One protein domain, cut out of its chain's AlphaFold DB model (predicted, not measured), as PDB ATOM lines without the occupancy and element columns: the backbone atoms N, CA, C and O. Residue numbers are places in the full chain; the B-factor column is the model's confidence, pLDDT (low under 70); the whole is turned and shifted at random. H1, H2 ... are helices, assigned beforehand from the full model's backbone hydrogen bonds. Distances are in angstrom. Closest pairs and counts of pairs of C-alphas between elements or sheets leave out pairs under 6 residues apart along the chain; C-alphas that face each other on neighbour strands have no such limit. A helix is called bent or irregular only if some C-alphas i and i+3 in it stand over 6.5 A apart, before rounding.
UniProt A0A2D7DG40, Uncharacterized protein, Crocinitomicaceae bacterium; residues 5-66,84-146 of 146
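What this domain is: This is residues 5 to 66 and 84 to 146 of the 146 residues of an uncharacterized protein of Crocinitomicaceae bacterium (UniProt A0A2D7DG40). Two long helices, H3 and H6, run side by side, opposite ways; H1 and H5 pack on H3, H2 on both, H4 on H6. Residues 60 to 66 stick out. The 125-residue printed part has six named helices, H1 to H6: all helix, compact, radius of gyration of the C-alphas 15.7 A, spans 57 by 36 by 19 A.

How they stand to each other: H3, residues 32 to 64, touches H6, residues 120 to 145; the closest C-alphas, of Ser 40 and Val 129, are 5.3 A apart. Every O i to N i+4 pair inside the helices is within hydrogen-bond range except in H4, residues 84 to 98, with 8 of 11; H4 is irregular, C-alphas 88 and 91 being 9.7 A apart.

Where its parts are: H1, residues 5 to 17, begins at C-alpha (-17.989, -0.215, -4.822); H6 ends at (-8.265, -4.090, 24.247). H2 is residues 21 to 27, H5 residues 103 to 114.

The domain as a whole: Residues 67 to 83 are cut out; C-alphas 66 and 84 are 28.0 A apart. pLDDT is under 70 at residues 66 and 144 to 146.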
ATOM      1  N   LEU A   5     -19.200   0.507  -4.450       94.38
ATOM      2  CA  LEU A   5     -17.989  -0.215  -4.822       94.38
ATOM      3  C   LEU A   5     -17.287  -0.817  -3.599       94.38
ATOM      4  O   LEU A   5     -16.886  -1.975  -3.632       94.38
ATOM      5  N   GLU A   6     -17.170  -0.060  -2.510       94.12
ATOM      6  CA  GLU A   6     -16.532  -0.530  -1.281       94.12
ATOM      7  C   GLU A   6     -17.308  -1.691  -0.646       94.12
ATOM      8  O   GLU A   6     -16.704  -2.692  -0.263       94.12
ATOM      9  N   ILE A   7     -18.643  -1.618  -0.612       95.56
ATOM     10  CA  ILE A   7     -19.491  -2.723  -0.136       95.56
ATOM     11  C   ILE A   7     -19.243  -3.986  -0.972       95.56
ATOM     12  O   ILE A   7     -19.033  -5.064  -0.413       95.56
ATOM     13  N   LEU A   8     -19.214  -3.858  -2.302       95.62
ATOM     14  CA  LEU A   8     -18.954  -4.985  -3.202       95.62
ATOM     15  C   LEU A   8     -17.551  -5.574  -3.004       95.62
ATOM     16  O   LEU A   8     -17.393  -6.795  -3.019       95.62
ATOM     17  N   LEU A   9     -16.542  -4.731  -2.771       96.19
ATOM     18  CA  LEU A   9     -15.183  -5.179  -2.464       96.19
ATOM     19  C   LEU A   9     -15.125  -5.946  -1.140       96.19
ATOM     20  O   LEU A   9     -14.466  -6.983  -1.072       96.19
ATOM     21  N   TRP A  10     -15.845  -5.498  -0.110       96.94
ATOM     22  CA  TRP A  10     -15.933  -6.217   1.161       96.94
ATOM     23  C   TRP A  10     -16.683  -7.542   1.033       96.94
ATOM     24  O   TRP A  10     -16.223  -8.553   1.565       96.94
ATOM     25  N   MET A  11     -17.776  -7.583   0.267       97.12
ATOM     26  CA  MET A  11     -18.473  -8.832  -0.053       97.12
ATOM     27  C   MET A  11     -17.548  -9.812  -0.783       97.12
ATOM     28  O   MET A  11     -17.479 -10.985  -0.419       97.12
ATOM     29  N   PHE A  12     -16.797  -9.336  -1.778       96.75
ATOM     30  CA  PHE A  12     -15.812 -10.149  -2.488       96.75
ATOM     31  C   PHE A  12     -14.694 -10.631  -1.554       96.75
ATOM     32  O   PHE A  12     -14.330 -11.810  -1.566       96.75
ATOM     33  N   GLY A  13     -14.200  -9.750  -0.684       96.44
ATOM     34  CA  GLY A  13     -13.250 -10.088   0.371       96.44
ATOM     35  C   GLY A  13     -13.763 -11.221   1.257       96.44
ATOM     36  O   GLY A  13     -13.035 -12.192   1.468       96.44
ATOM     37  N   ALA A  14     -15.027 -11.154   1.684       96.25
ATOM     38  CA  ALA A  14     -15.662 -12.180   2.507       96.25
ATOM     39  C   ALA A  14     -15.750 -13.531   1.781       96.25
ATOM     40  O   ALA A  14     -15.563 -14.576   2.399       96.25
ATOM     41  N   VAL A  15     -15.958 -13.538   0.461       95.81
ATOM     42  CA  VAL A  15     -15.905 -14.776  -0.332       95.81
ATOM     43  C   VAL A  15     -14.493 -15.372  -0.312       95.81
ATOM     44  O   VAL A  15     -14.319 -16.557  -0.020       95.81
ATOM     45  N   VAL A  16     -13.465 -14.568  -0.599       94.56
ATOM     46  CA  VAL A  16     -12.087 -15.059  -0.777       94.56
ATOM     47  C   VAL A  16     -11.402 -15.398   0.553       94.56
ATOM     48  O   VAL A  16     -10.736 -16.432   0.655       94.56
ATOM     49  N   LYS A  17     -11.551 -14.551   1.573       94.50
ATOM     50  CA  LYS A  17     -10.884 -14.649   2.884       94.50
ATOM     51  C   LYS A  17     -11.840 -14.297   4.029       94.50
ATOM     52  O   LYS A  17     -11.550 -13.418   4.836       94.50
ATOM     53  N   PHE A  18     -12.931 -15.055   4.135       94.19
ATOM     54  CA  PHE A  18     -13.973 -14.875   5.152       94.19
ATOM     55  C   PHE A  18     -13.441 -14.634   6.572       94.19
ATOM     56  O   PHE A  18     -13.875 -13.699   7.228       94.19
ATOM     57  N   PHE A  19     -12.456 -15.421   7.017       94.25
ATOM     58  CA  PHE A  19     -11.875 -15.308   8.359       94.25
ATOM     59  C   PHE A  19     -11.298 -13.917   8.681       94.25
ATOM     60  O   PHE A  19     -11.391 -13.450   9.810       94.25
ATOM     61  N   VAL A  20     -10.694 -13.247   7.693       94.00
ATOM     62  CA  VAL A  20      -9.936 -11.998   7.894       94.00
ATOM     63  C   VAL A  20     -10.792 -10.762   7.609       94.00
ATOM     64  O   VAL A  20     -10.522  -9.681   8.131       94.00
ATOM     65  N   THR A  21     -11.823 -10.896   6.773       95.31
ATOM     66  CA  THR A  21     -12.625  -9.762   6.298       95.31
ATOM     67  C   THR A  21     -13.301  -8.965   7.422       95.31
ATOM     68  O   THR A  21     -13.135  -7.746   7.404       95.31
ATOM     69  N   PRO A  22     -13.985  -9.574   8.415       94.31
ATOM     70  CA  PRO A  22     -14.604  -8.825   9.509       94.31
ATOM     71  C   PRO A  22     -13.604  -7.966  10.291       94.31
ATOM     72  O   PRO A  22     -13.853  -6.784  10.514       94.31
ATOM     73  N   SER A  23     -12.427  -8.516  10.608       93.69
ATOM     74  CA  SER A  23     -11.362  -7.776  11.296       93.69
ATOM     75  C   SER A  23     -10.886  -6.565  10.494       93.69
ATOM     76  O   SER A  23     -10.717  -5.486  11.053       93.69
ATOM     77  N   LEU A  24     -10.694  -6.717   9.180       94.50
ATOM     78  CA  LEU A  24     -10.263  -5.611   8.318       94.50
ATOM     79  C   LEU A  24     -11.334  -4.530   8.156       94.50
ATOM     80  O   LEU A  24     -10.987  -3.354   8.057       94.50
ATOM     81  N   MET A  25     -12.610  -4.917   8.118       94.88
ATOM     82  CA  MET A  25     -13.723  -3.970   8.076       94.88
ATOM     83  C   MET A  25     -13.750  -3.118   9.344       94.88
ATOM     84  O   MET A  25     -13.783  -1.891   9.252       94.88
ATOM     85  N   ILE A  26     -13.654  -3.743  10.519       93.69
ATOM     86  CA  ILE A  26     -13.676  -3.013  11.794       93.69
ATOM     87  C   ILE A  26     -12.426  -2.140  11.941       93.69
ATOM     88  O   ILE A  26     -12.544  -0.976  12.310       93.69
ATOM     89  N   ALA A  27     -11.249  -2.621  11.526       91.94
ATOM     90  CA  ALA A  27     -10.035  -1.800  11.468       91.94
ATOM     91  C   ALA A  27     -10.144  -0.605  10.493       91.94
ATOM     92  O   ALA A  27      -9.392   0.360  10.606       91.94
ATOM     93  N   ARG A  28     -11.070  -0.649   9.522       91.88
ATOM     94  CA  ARG A  28     -11.437   0.486   8.651       91.88
ATOM     95  C   ARG A  28     -12.523   1.393   9.248       91.88
ATOM     96  O   ARG A  28     -12.942   2.333   8.579       91.88
ATOM     97  N   GLY A  29     -12.990   1.121  10.465       90.81
ATOM     98  CA  GLY A  29     -14.037   1.887  11.143       90.81
ATOM     99  C   GLY A  29     -15.467   1.457  10.803       90.81
ATOM    100  O   GLY A  29     -16.406   2.205  11.074       90.81
ATOM    101  N   TRP A  30     -15.673   0.279  10.203       93.44
ATOM    102  CA  TRP A  30     -17.024  -0.239   9.974       93.44
ATOM    103  C   TRP A  30     -17.674  -0.709  11.279       93.44
ATOM    104  O   TRP A  30     -17.057  -1.392  12.094       93.44
ATOM    105  N   GLY A  31     -18.961  -0.404  11.448       93.56
ATOM    106  CA  GLY A  31     -19.735  -0.837  12.609       93.56
ATOM    107  C   GLY A  31     -19.996  -2.348  12.636       93.56
ATOM    108  O   GLY A  31     -19.920  -3.037  11.611       93.56
ATOM    109  N   PHE A  32     -20.377  -2.857  13.810       93.81
ATOM    110  CA  PHE A  32     -20.683  -4.274  14.043       93.81
ATOM    111  C   PHE A  32     -21.737  -4.808  13.068       93.81
ATOM    112  O   PHE A  32     -21.473  -5.720  12.288       93.81
ATOM    113  N   TRP A  33     -22.917  -4.185  13.048       94.88
ATOM    114  CA  TRP A  33     -24.041  -4.655  12.237       94.88
ATOM    115  C   TRP A  33     -23.767  -4.575  10.738       94.88
ATOM    116  O   TRP A  33     -24.085  -5.511  10.008       94.88
ATOM    117  N   SER A  34     -23.122  -3.503  10.275       94.69
ATOM    118  CA  SER A  34     -22.733  -3.381   8.869       94.69
ATOM    119  C   SER A  34     -21.739  -4.465   8.459       94.69
ATOM    120  O   SER A  34     -21.894  -5.056   7.394       94.69
ATOM    121  N   THR A  35     -20.767  -4.780   9.320       96.31
ATOM    122  CA  THR A  35     -19.786  -5.842   9.067       96.31
ATOM    123  C   THR A  35     -20.462  -7.207   8.991       96.31
ATOM    124  O   THR A  35     -20.230  -7.949   8.031       96.31
ATOM    125  N   VAL A  36     -21.360  -7.515   9.933       97.50
ATOM    126  CA  VAL A  36     -22.110  -8.780   9.932       97.50
ATOM    127  C   VAL A  36     -22.960  -8.921   8.672       97.50
ATOM    128  O   VAL A  36     -22.887  -9.942   7.988       97.50
ATOM    129  N   ILE A  37     -23.737  -7.891   8.323       97.38
ATOM    130  CA  ILE A  37     -24.646  -7.923   7.168       97.38
ATOM    131  C   ILE A  37     -23.863  -8.088   5.862       97.38
ATOM    132  O   ILE A  37     -24.198  -8.952   5.053       97.38
ATOM    133  N   ILE A  38     -22.799  -7.306   5.659       97.25
ATOM    134  CA  ILE A  38     -22.018  -7.321   4.412       97.25
ATOM    135  C   ILE A  38     -21.259  -8.639   4.252       97.25
ATOM    136  O   ILE A  38     -21.291  -9.244   3.177       97.25
ATOM    137  N   THR A  39     -20.607  -9.126   5.311       97.25
ATOM    138  CA  THR A  39     -19.871 -10.401   5.254       97.25
ATOM    139  C   THR A  39     -20.818 -11.589   5.097       97.25
ATOM    140  O   THR A  39     -20.526 -12.488   4.309       97.25
ATOM    141  N   SER A  40     -21.983 -11.567   5.753       97.69
ATOM    142  CA  SER A  40     -23.030 -12.582   5.583       97.69
ATOM    143  C   SER A  40     -23.607 -12.577   4.168       97.69
ATOM    144  O   SER A  40     -23.751 -13.640   3.570       97.69
ATOM    145  N   ALA A  41     -23.880 -11.402   3.594       97.75
ATOM    146  CA  ALA A  41     -24.358 -11.276   2.217       97.75
ATOM    147  C   ALA A  41     -23.311 -11.773   1.206       97.75
ATOM    148  O   ALA A  41     -23.642 -12.528   0.290       97.75
ATOM    149  N   GLY A  42     -22.038 -11.408   1.395       97.06
ATOM    150  CA  GLY A  42     -20.933 -11.911   0.578       97.06
ATOM    151  C   GLY A  42     -20.809 -13.433   0.659       97.06
ATOM    152  O   GLY A  42     -20.758 -14.109  -0.370       97.06
ATOM    153  N   ALA A  43     -20.846 -13.994   1.871       97.06
ATOM    154  CA  ALA A  43     -20.829 -15.439   2.070       97.06
ATOM    155  C   ALA A  43     -22.048 -16.128   1.451       97.06
ATOM    156  O   ALA A  43     -21.884 -17.175   0.832       97.06
ATOM    157  N   ALA A  44     -23.240 -15.536   1.539       97.88
ATOM    158  CA  ALA A  44     -24.443 -16.065   0.907       97.88
ATOM    159  C   ALA A  44     -24.262 -16.209  -0.602       97.88
ATOM    160  O   ALA A  44     -24.395 -17.307  -1.144       97.88
ATOM    161  N   VAL A  45     -23.887 -15.115  -1.267       97.44
ATOM    162  CA  VAL A  45     -23.633 -15.099  -2.711       97.44
ATOM    163  C   VAL A  45     -22.545 -16.113  -3.074       97.44
ATOM    164  O   VAL A  45     -22.723 -16.906  -3.999       97.44
ATOM    165  N   GLY A  46     -21.452 -16.157  -2.310       96.88
ATOM    166  CA  GLY A  46     -20.381 -17.131  -2.503       96.88
ATOM    167  C   GLY A  46     -20.861 -18.580  -2.379       96.88
ATOM    168  O   GLY A  46     -20.575 -19.395  -3.256       96.88
ATOM    169  N   VAL A  47     -21.623 -18.913  -1.335       97.38
ATOM    170  CA  VAL A  47     -22.173 -20.262  -1.138       97.38
ATOM    171  C   VAL A  47     -23.039 -20.659  -2.326       97.38
ATOM    172  O   VAL A  47     -22.820 -21.729  -2.893       97.38
ATOM    173  N   TRP A  48     -23.958 -19.794  -2.759       96.56
ATOM    174  CA  TRP A  48     -24.810 -20.061  -3.919       96.56
ATOM    175  C   TRP A  48     -23.995 -20.296  -5.194       96.56
ATOM    176  O   TRP A  48     -24.184 -21.302  -5.877       96.56
ATOM    177  N   ILE A  49     -23.030 -19.432  -5.496       96.38
ATOM    178  CA  ILE A  49     -22.220 -19.579  -6.708       96.38
ATOM    179  C   ILE A  49     -21.393 -20.870  -6.656       96.38
ATOM    180  O   ILE A  49     -21.469 -21.694  -7.573       96.38
ATOM    181  N   PHE A  50     -20.621 -21.091  -5.590       96.56
ATOM    182  CA  PHE A  50     -19.647 -22.184  -5.538       96.56
ATOM    183  C   PHE A  50     -20.272 -23.550  -5.245       96.56
ATOM    184  O   PHE A  50     -19.801 -24.556  -5.783       96.56
ATOM    185  N   TYR A  51     -21.334 -23.618  -4.439       95.94
ATOM    186  CA  TYR A  51     -22.016 -24.881  -4.158       95.94
ATOM    187  C   TYR A  51     -22.708 -25.421  -5.414       95.94
ATOM    188  O   TYR A  51     -22.490 -26.573  -5.799       95.94
ATOM    189  N   PHE A  52     -23.507 -24.588  -6.090       94.81
ATOM    190  CA  PHE A  52     -24.270 -25.027  -7.260       94.81
ATOM    191  C   PHE A  52     -23.370 -25.256  -8.473       94.81
ATOM    192  O   PHE A  52     -23.521 -26.279  -9.145       94.81
ATOM    193  N   SER A  53     -22.368 -24.397  -8.692       94.00
ATOM    194  CA  SER A  53     -21.349 -24.644  -9.721       94.00
ATOM    195  C   SER A  53     -20.582 -25.935  -9.437       94.00
ATOM    196  O   SER A  53     -20.401 -26.756 -10.333       94.00
ATOM    197  N   GLY A  54     -20.195 -26.180  -8.180       91.69
ATOM    198  CA  GLY A  54     -19.542 -27.421  -7.771       91.69
ATOM    199  C   GLY A  54     -20.405 -28.655  -8.042       91.69
ATOM    200  O   GLY A  54     -19.930 -29.613  -8.653       91.69
ATOM    201  N   LYS A  55     -21.686 -28.620  -7.656       92.25
ATOM    202  CA  LYS A  55     -22.654 -29.699  -7.913       92.25
ATOM    203  C   LYS A  55     -22.820 -29.957  -9.415       92.25
ATOM    204  O   LYS A  55     -22.806 -31.110  -9.844       92.25
ATOM    205  N   TRP A  56     -22.919 -28.900 -10.219       92.31
ATOM    206  CA  TRP A  56     -23.049 -28.999 -11.673       92.31
ATOM    207  C   TRP A  56     -21.799 -29.581 -12.343       92.31
ATOM    208  O   TRP A  56     -21.920 -30.515 -13.136       92.31
ATOM    209  N   ILE A  57     -20.602 -29.101 -11.979       90.12
ATOM    210  CA  ILE A  57     -19.322 -29.615 -12.495       90.12
ATOM    211  C   ILE A  57     -19.168 -31.095 -12.140       90.12
ATOM    212  O   ILE A  57     -18.820 -31.904 -12.998       90.12
ATOM    213  N   LEU A  58     -19.446 -31.469 -10.889       87.81
ATOM    214  CA  LEU A  58     -19.325 -32.852 -10.432       87.81
ATOM    215  C   LEU A  58     -20.296 -33.785 -11.156       87.81
ATOM    216  O   LEU A  58     -19.887 -34.881 -11.544       87.81
ATOM    217  N   LYS A  59     -21.542 -33.347 -11.373       88.06
ATOM    218  CA  LYS A  59     -22.540 -34.103 -12.138       88.06
ATOM    219  C   LYS A  59     -22.099 -34.282 -13.592       88.06
ATOM    220  O   LYS A  59     -21.942 -35.414 -14.036       88.06
ATOM    221  N   LYS A  60     -21.780 -33.185 -14.291       88.50
ATOM    222  CA  LYS A  60     -21.305 -33.234 -15.684       88.50
ATOM    223  C   LYS A  60     -20.059 -34.098 -15.852       88.50
ATOM    224  O   LYS A  60     -19.929 -34.798 -16.849       88.50
ATOM    225  N   TRP A  61     -19.138 -34.062 -14.893       85.06
ATOM    226  CA  TRP A  61     -17.912 -34.852 -14.975       85.06
ATOM    227  C   TRP A  61     -18.148 -36.349 -14.734       85.06
ATOM    228  O   TRP A  61     -17.431 -37.176 -15.301       85.06
ATOM    229  N   ALA A  62     -19.126 -36.707 -13.900       84.00
ATOM    230  CA  ALA A  62     -19.548 -38.095 -13.734       84.00
ATOM    231  C   ALA A  62     -20.212 -38.622 -15.017       84.00
ATOM    232  O   ALA A  62     -19.852 -39.706 -15.484       84.00
ATOM    233  N   ASP A  63     -21.090 -37.815 -15.621       84.44
ATOM    234  CA  ASP A  63     -21.784 -38.142 -16.871       84.44
ATOM    235  C   ASP A  63     -20.789 -38.290 -18.039       84.44
ATOM    236  O   ASP A  63     -20.813 -39.289 -18.753       84.44
ATOM    237  N   PHE A  64     -19.843 -37.350 -18.183       84.81
ATOM    238  CA  PHE A  64     -18.837 -37.362 -19.254       84.81
ATOM    239  C   PHE A  64     -17.885 -38.562 -19.186       84.81
ATOM    240  O   PHE A  64     -17.509 -39.111 -20.216       84.81
ATOM    241  N   ARG A  65     -17.480 -38.991 -17.983       76.44
ATOM    242  CA  ARG A  65     -16.597 -40.161 -17.834       76.44
ATOM    243  C   ARG A  65     -17.335 -41.500 -17.911       76.44
ATOM    244  O   ARG A  65     -16.690 -42.534 -17.757       76.44
ATOM    245  N   GLY A  66     -18.658 -41.500 -18.101       68.56
ATOM    246  CA  GLY A  66     -19.460 -42.725 -18.091       68.56
ATOM    247  C   GLY A  66     -19.303 -43.525 -16.793       68.56
ATOM    248  O   GLY A  66     -19.428 -44.749 -16.800       68.56
ATOM    249  N   ARG A  84     -10.811 -39.394   6.916       80.00
ATOM    250  CA  ARG A  84     -10.757 -39.518   8.381       80.00
ATOM    251  C   ARG A  84     -11.522 -38.384   9.067       80.00
ATOM    252  O   ARG A  84     -12.337 -38.667   9.935       80.00
ATOM    253  N   PHE A  85     -11.313 -37.139   8.637       80.19
ATOM    254  CA  PHE A  85     -12.042 -35.976   9.148       80.19
ATOM    255  C   PHE A  85     -13.557 -36.150   8.994       80.19
ATOM    256  O   PHE A  85     -14.296 -36.025   9.966       80.19
ATOM    257  N   ARG A  86     -14.019 -36.553   7.801       77.00
ATOM    258  CA  ARG A  86     -15.439 -36.843   7.554       77.00
ATOM    259  C   ARG A  86     -15.972 -37.961   8.452       77.00
ATOM    260  O   ARG A  86     -17.090 -37.846   8.934       77.00
ATOM    261  N   ARG A  87     -15.211 -39.043   8.651       77.81
ATOM    262  CA  ARG A  87     -15.642 -40.176   9.487       77.81
ATOM    263  C   ARG A  87     -15.810 -39.778  10.956       77.81
ATOM    264  O   ARG A  87     -16.683 -40.328  11.608       77.81
ATOM    265  N   LEU A  88     -14.982 -38.858  11.449       81.00
ATOM    266  CA  LEU A  88     -15.002 -38.420  12.846       81.00
ATOM    267  C   LEU A  88     -16.023 -37.306  13.105       81.00
ATOM    268  O   LEU A  88     -16.741 -37.372  14.092       81.00
ATOM    269  N   TYR A  89     -16.108 -36.308  12.221       83.88
ATOM    270  CA  TYR A  89     -16.875 -35.083  12.484       83.88
ATOM    271  C   TYR A  89     -18.069 -34.860  11.545       83.88
ATOM    272  O   TYR A  89     -18.913 -34.002  11.804       83.88
ATOM    273  N   GLY A  90     -18.162 -35.605  10.440       87.69
ATOM    274  CA  GLY A  90     -19.298 -35.542   9.520       87.69
ATOM    275  C   GLY A  90     -19.581 -34.139   8.972       87.69
ATOM    276  O   GLY A  90     -18.675 -33.430   8.525       87.69
ATOM    277  N   MET A  91     -20.865 -33.769   8.938       90.12
ATOM    278  CA  MET A  91     -21.330 -32.457   8.475       90.12
ATOM    279  C   MET A  91     -20.964 -31.360   9.476       90.12
ATOM    280  O   MET A  91     -20.457 -30.319   9.076       90.12
ATOM    281  N   TRP A  92     -21.140 -31.620  10.772       90.94
ATOM    282  CA  TRP A  92     -20.840 -30.668  11.843       90.94
ATOM    283  C   TRP A  92     -19.382 -30.214  11.837       90.94
ATOM    284  O   TRP A  92     -19.117 -29.026  11.977       90.94
ATOM    285  N   GLY A  93     -18.441 -31.120  11.564       91.38
ATOM    286  CA  GLY A  93     -17.037 -30.750  11.377       91.38
ATOM    287  C   GLY A  93     -16.815 -29.802  10.206       91.38
ATOM    288  O   GLY A  93     -16.038 -28.859  10.319       91.38
ATOM    289  N   LEU A  94     -17.505 -30.023   9.084       92.75
ATOM    290  CA  LEU A  94     -17.403 -29.126   7.934       92.75
ATOM    291  C   LEU A  94     -17.892 -27.717   8.291       92.75
ATOM    292  O   LEU A  94     -17.222 -26.756   7.933       92.75
ATOM    293  N   LEU A  95     -19.009 -27.602   9.015       94.38
ATOM    294  CA  LEU A  95     -19.570 -26.317   9.456       94.38
ATOM    295  C   LEU A  95     -18.696 -25.629  10.517       94.38
ATOM    296  O   LEU A  95     -18.534 -24.411  10.506       94.38
ATOM    297  N   ALA A  96     -18.088 -26.403  11.414       93.44
ATOM    298  CA  ALA A  96     -17.155 -25.874  12.404       93.44
ATOM    299  C   ALA A  96     -15.877 -25.326  11.749       93.44
ATOM    300  O   ALA A  96     -15.301 -24.358  12.220       93.44
ATOM    301  N   VAL A  97     -15.424 -25.914  10.641       93.06
ATOM    302  CA  VAL A  97     -14.216 -25.441   9.947       93.06
ATOM    303  C   VAL A  97     -14.545 -24.405   8.866       93.06
ATOM    304  O   VAL A  97     -13.656 -23.662   8.459       93.06
ATOM    305  N   SER A  98     -15.800 -24.305   8.406       93.00
ATOM    306  CA  SER A  98     -16.169 -23.496   7.235       93.00
ATOM    307  C   SER A  98     -15.836 -22.017   7.378       93.00
ATOM    308  O   SER A  98     -15.397 -21.432   6.397       93.00
ATOM    309  N   GLY A  99     -15.985 -21.426   8.568       89.00
ATOM    310  CA  GLY A  99     -15.628 -20.021   8.814       89.00
ATOM    311  C   GLY A  99     -14.120 -19.744   8.847       89.00
ATOM    312  O   GLY A  99     -13.704 -18.603   8.669       89.00
ATOM    313  N   LEU A 100     -13.300 -20.781   9.046       91.88
ATOM    314  CA  LEU A 100     -11.835 -20.679   9.058       91.88
ATOM    315  C   LEU A 100     -11.231 -20.845   7.659       91.88
ATOM    316  O   LEU A 100     -10.137 -20.358   7.382       91.88
ATOM    317  N   ILE A 101     -11.931 -21.552   6.774       92.00
ATOM    318  CA  ILE A 101     -11.550 -21.715   5.368       92.00
ATOM    319  C   ILE A 101     -12.325 -20.729   4.490       92.00
ATOM    320  O   ILE A 101     -13.278 -20.087   4.918       92.00
ATOM    321  N   SER A 102     -11.916 -20.580   3.231       93.44
ATOM    322  CA  SER A 102     -12.625 -19.692   2.311       93.44
ATOM    323  C   SER A 102     -13.984 -20.267   1.892       93.44
ATOM    324  O   SER A 102     -14.158 -21.489   1.785       93.44
ATOM    325  N   VAL A 103     -14.938 -19.378   1.593       95.50
ATOM    326  CA  VAL A 103     -16.290 -19.743   1.135       95.50
ATOM    327  C   VAL A 103     -16.256 -20.676  -0.088       95.50
ATOM    328  O   VAL A 103     -16.973 -21.682  -0.062       95.50
ATOM    329  N   PRO A 104     -15.409 -20.449  -1.119       96.12
ATOM    330  CA  PRO A 104     -15.278 -21.363  -2.249       96.12
ATOM    331  C   PRO A 104     -14.919 -22.786  -1.826       96.12
ATOM    332  O   PRO A 104     -15.564 -23.740  -2.260       96.12
ATOM    333  N   ILE A 105     -13.924 -22.946  -0.948       94.06
ATOM    334  CA  ILE A 105     -13.441 -24.268  -0.535       94.06
ATOM    335  C   ILE A 105     -14.519 -24.980   0.281       94.06
ATOM    336  O   ILE A 105     -14.846 -26.130  -0.021       94.06
ATOM    337  N   ALA A 106     -15.111 -24.306   1.272       95.00
ATOM    338  CA  ALA A 106     -16.186 -24.875   2.083       95.00
ATOM    339  C   ALA A 106     -17.369 -25.332   1.215       95.00
ATOM    340  O   ALA A 106     -17.832 -26.468   1.339       95.00
ATOM    341  N   SER A 107     -17.801 -24.477   0.287       96.06
ATOM    342  CA  SER A 107     -18.950 -24.725  -0.589       96.06
ATOM    343  C   SER A 107     -18.687 -25.848  -1.589       96.06
ATOM    344  O   SER A 107     -19.549 -26.699  -1.803       96.06
ATOM    345  N   MET A 108     -17.476 -25.925  -2.150       94.75
ATOM    346  CA  MET A 108     -17.085 -27.027  -3.033       94.75
ATOM    347  C   MET A 108     -16.965 -28.358  -2.285       94.75
ATOM    348  O   MET A 108     -17.354 -29.399  -2.820       94.75
ATOM    349  N   LEU A 109     -16.445 -28.360  -1.052       92.94
ATOM    350  CA  LEU A 109     -16.417 -29.563  -0.215       92.94
ATOM    351  C   LEU A 109     -17.843 -29.999   0.145       92.94
ATOM    352  O   LEU A 109     -18.160 -31.184   0.023       92.94
ATOM    353  N   ALA A 110     -18.711 -29.056   0.512       94.44
ATOM    354  CA  ALA A 110     -20.121 -29.319   0.767       94.44
ATOM    355  C   ALA A 110     -20.806 -29.930  -0.464       94.44
ATOM    356  O   ALA A 110     -21.426 -30.986  -0.353       94.44
ATOM    357  N   ALA A 111     -20.614 -29.352  -1.653       94.00
ATOM    358  CA  ALA A 111     -21.139 -29.911  -2.895       94.00
ATOM    359  C   ALA A 111     -20.582 -31.322  -3.151       94.00
ATOM    360  O   ALA A 111     -21.325 -32.260  -3.413       94.00
ATOM    361  N   LYS A 112     -19.276 -31.537  -2.982       90.38
ATOM    362  CA  LYS A 112     -18.649 -32.842  -3.230       90.38
ATOM    363  C   LYS A 112     -19.160 -33.963  -2.328       90.38
ATOM    364  O   LYS A 112     -19.334 -35.086  -2.803       90.38
ATOM    365  N   TYR A 113     -19.342 -33.692  -1.039       89.06
ATOM    366  CA  TYR A 113     -19.653 -34.732  -0.052       89.06
ATOM    367  C   TYR A 113     -21.134 -34.811   0.320       89.06
ATOM    368  O   TYR A 113     -21.574 -35.873   0.760       89.06
ATOM    369  N   TYR A 114     -21.886 -33.732   0.108       90.56
ATOM    370  CA  TYR A 114     -23.277 -33.585   0.535       90.56
ATOM    371  C   TYR A 114     -24.195 -33.069  -0.593       90.56
ATOM    372  O   TYR A 114     -25.292 -32.609  -0.316       90.56
ATOM    373  N   GLN A 115     -23.819 -33.192  -1.878       86.38
ATOM    374  CA  GLN A 115     -24.678 -32.821  -3.033       86.38
ATOM    375  C   GLN A 115     -26.070 -33.472  -3.067       86.38
ATOM    376  O   GLN A 115     -26.951 -32.976  -3.778       86.38
ATOM    377  N   ARG A 116     -26.247 -34.608  -2.377       86.81
ATOM    378  CA  ARG A 116     -27.528 -35.328  -2.276       86.81
ATOM    379  C   ARG A 116     -28.474 -34.717  -1.242       86.81
ATOM    380  O   ARG A 116     -29.654 -35.029  -1.281       86.81
ATOM    381  N   ASP A 117     -27.962 -33.886  -0.339       90.19
ATOM    382  CA  ASP A 117     -28.763 -33.181   0.654       90.19
ATOM    383  C   ASP A 117     -29.049 -31.759   0.157       90.19
ATOM    384  O   ASP A 117     -28.153 -30.917   0.056       90.19
ATOM    385  N   GLU A 118     -30.309 -31.494  -0.176       89.75
ATOM    386  CA  GLU A 118     -30.773 -30.200  -0.687       89.75
ATOM    387  C   GLU A 118     -30.770 -29.102   0.380       89.75
ATOM    388  O   GLU A 118     -30.771 -27.915   0.046       89.75
ATOM    389  N   ARG A 119     -30.713 -29.476   1.663       94.25
ATOM    390  CA  ARG A 119     -30.637 -28.536   2.789       94.25
ATOM    391  C   ARG A 119     -29.215 -28.038   3.015       94.25
ATOM    392  O   ARG A 119     -29.026 -26.995   3.633       94.25
ATOM    393  N   MET A 120     -28.209 -28.741   2.493       94.38
ATOM    394  CA  MET A 120     -26.800 -28.415   2.703       94.38
ATOM    395  C   MET A 120     -26.413 -26.955   2.385       94.38
ATOM    396  O   MET A 120     -25.737 -26.361   3.223       94.38
ATOM    397  N   PRO A 121     -26.796 -26.327   1.251       95.38
ATOM    398  CA  PRO A 121     -26.431 -24.929   1.003       95.38
ATOM    399  C   PRO A 121     -27.028 -23.979   2.051       95.38
ATOM    400  O   PRO A 121     -26.349 -23.051   2.480       95.38
ATOM    401  N   TRP A 122     -28.244 -24.249   2.531       96.31
ATOM    402  CA  TRP A 122     -28.899 -23.460   3.579       96.31
ATOM    403  C   TRP A 122     -28.248 -23.646   4.951       96.31
ATOM    404  O   TRP A 122     -28.042 -22.679   5.678       96.31
ATOM    405  N   ILE A 123     -27.863 -24.876   5.293       96.62
ATOM    406  CA  ILE A 123     -27.148 -25.168   6.542       96.62
ATOM    407  C   ILE A 123     -25.755 -24.517   6.521       96.62
ATOM    408  O   ILE A 123     -25.314 -23.953   7.523       96.62
ATOM    409  N   LEU A 124     -25.067 -24.555   5.375       96.44
ATOM    410  CA  LEU A 124     -23.762 -23.916   5.210       96.44
ATOM    411  C   LEU A 124     -23.864 -22.389   5.291       96.44
ATOM    412  O   LEU A 124     -23.033 -21.761   5.943       96.44
ATOM    413  N   LEU A 125     -24.896 -21.804   4.678       97.00
ATOM    414  CA  LEU A 125     -25.226 -20.388   4.815       97.00
ATOM    415  C   LEU A 125     -25.413 -20.014   6.290       97.00
ATOM    416  O   LEU A 125     -24.767 -19.084   6.762       97.00
ATOM    417  N   ALA A 126     -26.249 -20.757   7.021       96.94
ATOM    418  CA  ALA A 126     -26.493 -20.511   8.440       96.94
ATOM    419  C   ALA A 126     -25.193 -20.574   9.257       96.94
ATOM    420  O   ALA A 126     -24.955 -19.710  10.095       96.94
ATOM    421  N   ALA A 127     -24.310 -21.533   8.966       96.81
ATOM    422  CA  ALA A 127     -23.001 -21.601   9.608       96.81
ATOM    423  C   ALA A 127     -22.135 -20.368   9.306       96.81
ATOM    424  O   ALA A 127     -21.525 -19.828  10.225       96.81
ATOM    425  N   PHE A 128     -22.089 -19.889   8.059       97.62
ATOM    426  CA  PHE A 128     -21.351 -18.668   7.721       97.62
ATOM    427  C   PHE A 128     -21.932 -17.417   8.379       97.62
ATOM    428  O   PHE A 128     -21.164 -16.562   8.806       97.62
ATOM    429  N   VAL A 129     -23.255 -17.323   8.521       97.44
ATOM    430  CA  VAL A 129     -23.887 -16.244   9.293       97.44
ATOM    431  C   VAL A 129     -23.450 -16.322  10.757       97.44
ATOM    432  O   VAL A 129     -22.956 -15.336  11.293       97.44
ATOM    433  N   SER A 130     -23.517 -17.496  11.390       96.94
ATOM    434  CA  SER A 130     -23.034 -17.675  12.767       96.94
ATOM    435  C   SER A 130     -21.554 -17.305  12.916       96.94
ATOM    436  O   SER A 130     -21.177 -16.610  13.856       96.94
ATOM    437  N   TRP A 131     -20.710 -17.705  11.962       97.06
ATOM    438  CA  TRP A 131     -19.300 -17.320  11.940       97.06
ATOM    439  C   TRP A 131     -19.091 -15.822  11.715       97.06
ATOM    440  O   TRP A 131     -18.178 -15.261  12.308       97.06
ATOM    441  N   SER A 132     -19.927 -15.161  10.911       96.12
ATOM    442  CA  SER A 132     -19.896 -13.706  10.730       96.12
ATOM    443  C   SER A 132     -20.100 -12.989  12.066       96.12
ATOM    444  O   SER A 132     -19.308 -12.110  12.410       96.12
ATOM    445  N   PHE A 133     -21.080 -13.421  12.867       97.00
ATOM    446  CA  PHE A 133     -21.287 -12.898  14.219       97.00
ATOM    447  C   PHE A 133     -20.083 -13.151  15.130       97.00
ATOM    448  O   PHE A 133     -19.588 -12.212  15.748       97.00
ATOM    449  N   ILE A 134     -19.592 -14.395  15.189       96.12
ATOM    450  CA  ILE A 134     -18.466 -14.774  16.057       96.12
ATOM    451  C   ILE A 134     -17.213 -13.971  15.702       96.12
ATOM    452  O   ILE A 134     -16.598 -13.379  16.582       96.12
ATOM    453  N   LEU A 135     -16.840 -13.926  14.422       94.88
ATOM    454  CA  LEU A 135     -15.639 -13.222  13.977       94.88
ATOM    455  C   LEU A 135     -15.767 -11.722  14.201       94.88
ATOM    456  O   LEU A 135     -14.844 -11.129  14.737       94.88
ATOM    457  N   THR A 136     -16.911 -11.119  13.873       95.12
ATOM    458  CA  THR A 136     -17.127  -9.687  14.121       95.12
ATOM    459  C   THR A 136     -17.042  -9.372  15.617       95.12
ATOM    460  O   THR A 136     -16.379  -8.412  15.997       95.12
ATOM    461  N   ALA A 137     -17.651 -10.192  16.481       94.31
ATOM    462  CA  ALA A 137     -17.583 -10.012  17.932       94.31
ATOM    463  C   ALA A 137     -16.148 -10.133  18.464       94.31
ATOM    464  O   ALA A 137     -15.711  -9.279  19.231       94.31
ATOM    465  N   LEU A 138     -15.401 -11.148  18.014       93.38
ATOM    466  CA  LEU A 138     -13.990 -11.316  18.362       93.38
ATOM    467  C   LEU A 138     -13.149 -10.124  17.895       93.38
ATOM    468  O   LEU A 138     -12.317  -9.634  18.649       93.38
ATOM    469  N   SER A 139     -13.372  -9.635  16.677       91.75
ATOM    470  CA  SER A 139     -12.652  -8.484  16.134       91.75
ATOM    471  C   SER A 139     -12.918  -7.197  16.920       91.75
ATOM    472  O   SER A 139     -11.980  -6.441  17.142       91.75
ATOM    473  N   PHE A 140     -14.158  -6.956  17.363       88.75
ATOM    474  CA  PHE A 140     -14.478  -5.822  18.242       88.75
ATOM    475  C   PHE A 140     -13.753  -5.935  19.581       88.75
ATOM    476  O   PHE A 140     -13.053  -5.011  19.976       88.75
ATOM    477  N   TRP A 141     -13.834  -7.104  20.219       88.62
ATOM    478  CA  TRP A 141     -13.140  -7.370  21.479       88.62
ATOM    479  C   TRP A 141     -11.627  -7.159  21.386       88.62
ATOM    480  O   TRP A 141     -11.022  -6.640  22.314       88.62
ATOM    481  N   VAL A 142     -11.003  -7.559  20.277       85.75
ATOM    482  CA  VAL A 142      -9.559  -7.375  20.073       85.75
ATOM    483  C   VAL A 142      -9.190  -5.898  19.935       85.75
ATOM    484  O   VAL A 142      -8.133  -5.503  20.416       85.75
ATOM    485  N   ILE A 143     -10.035  -5.093  19.289       76.31
ATOM    486  CA  ILE A 143      -9.768  -3.667  19.065       76.31
ATOM    487  C   ILE A 143     -10.042  -2.844  20.327       76.31
ATOM    488  O   ILE A 143      -9.295  -1.917  20.593       76.31
ATOM    489  N   ASP A 144     -11.033  -3.203  21.145       67.12
ATOM    490  CA  ASP A 144     -11.296  -2.500  22.411       67.12
ATOM    491  C   ASP A 144     -10.194  -2.718  23.473       67.12
ATOM    492  O   ASP A 144     -10.095  -1.954  24.432       67.12
ATOM    493  N   ILE A 145      -9.370  -3.763  23.327       61.75
ATOM    494  CA  ILE A 145      -8.265  -4.090  24.247       61.75
ATOM    495  C   ILE A 145      -6.925  -3.469  23.796       61.75
ATOM    496  O   ILE A 145      -6.014  -3.351  24.619       61.75
ATOM    497  N   GLY A 146      -6.777  -3.115  22.513       51.06
ATOM    498  CA  GLY A 146      -5.525  -2.626  21.915       51.06
ATOM    499  C   GLY A 146      -5.495  -1.119  21.718       51.06
ATOM    500  O   GLY A 146      -4.470  -0.514  22.101       51.06
TER     501      GLY A 146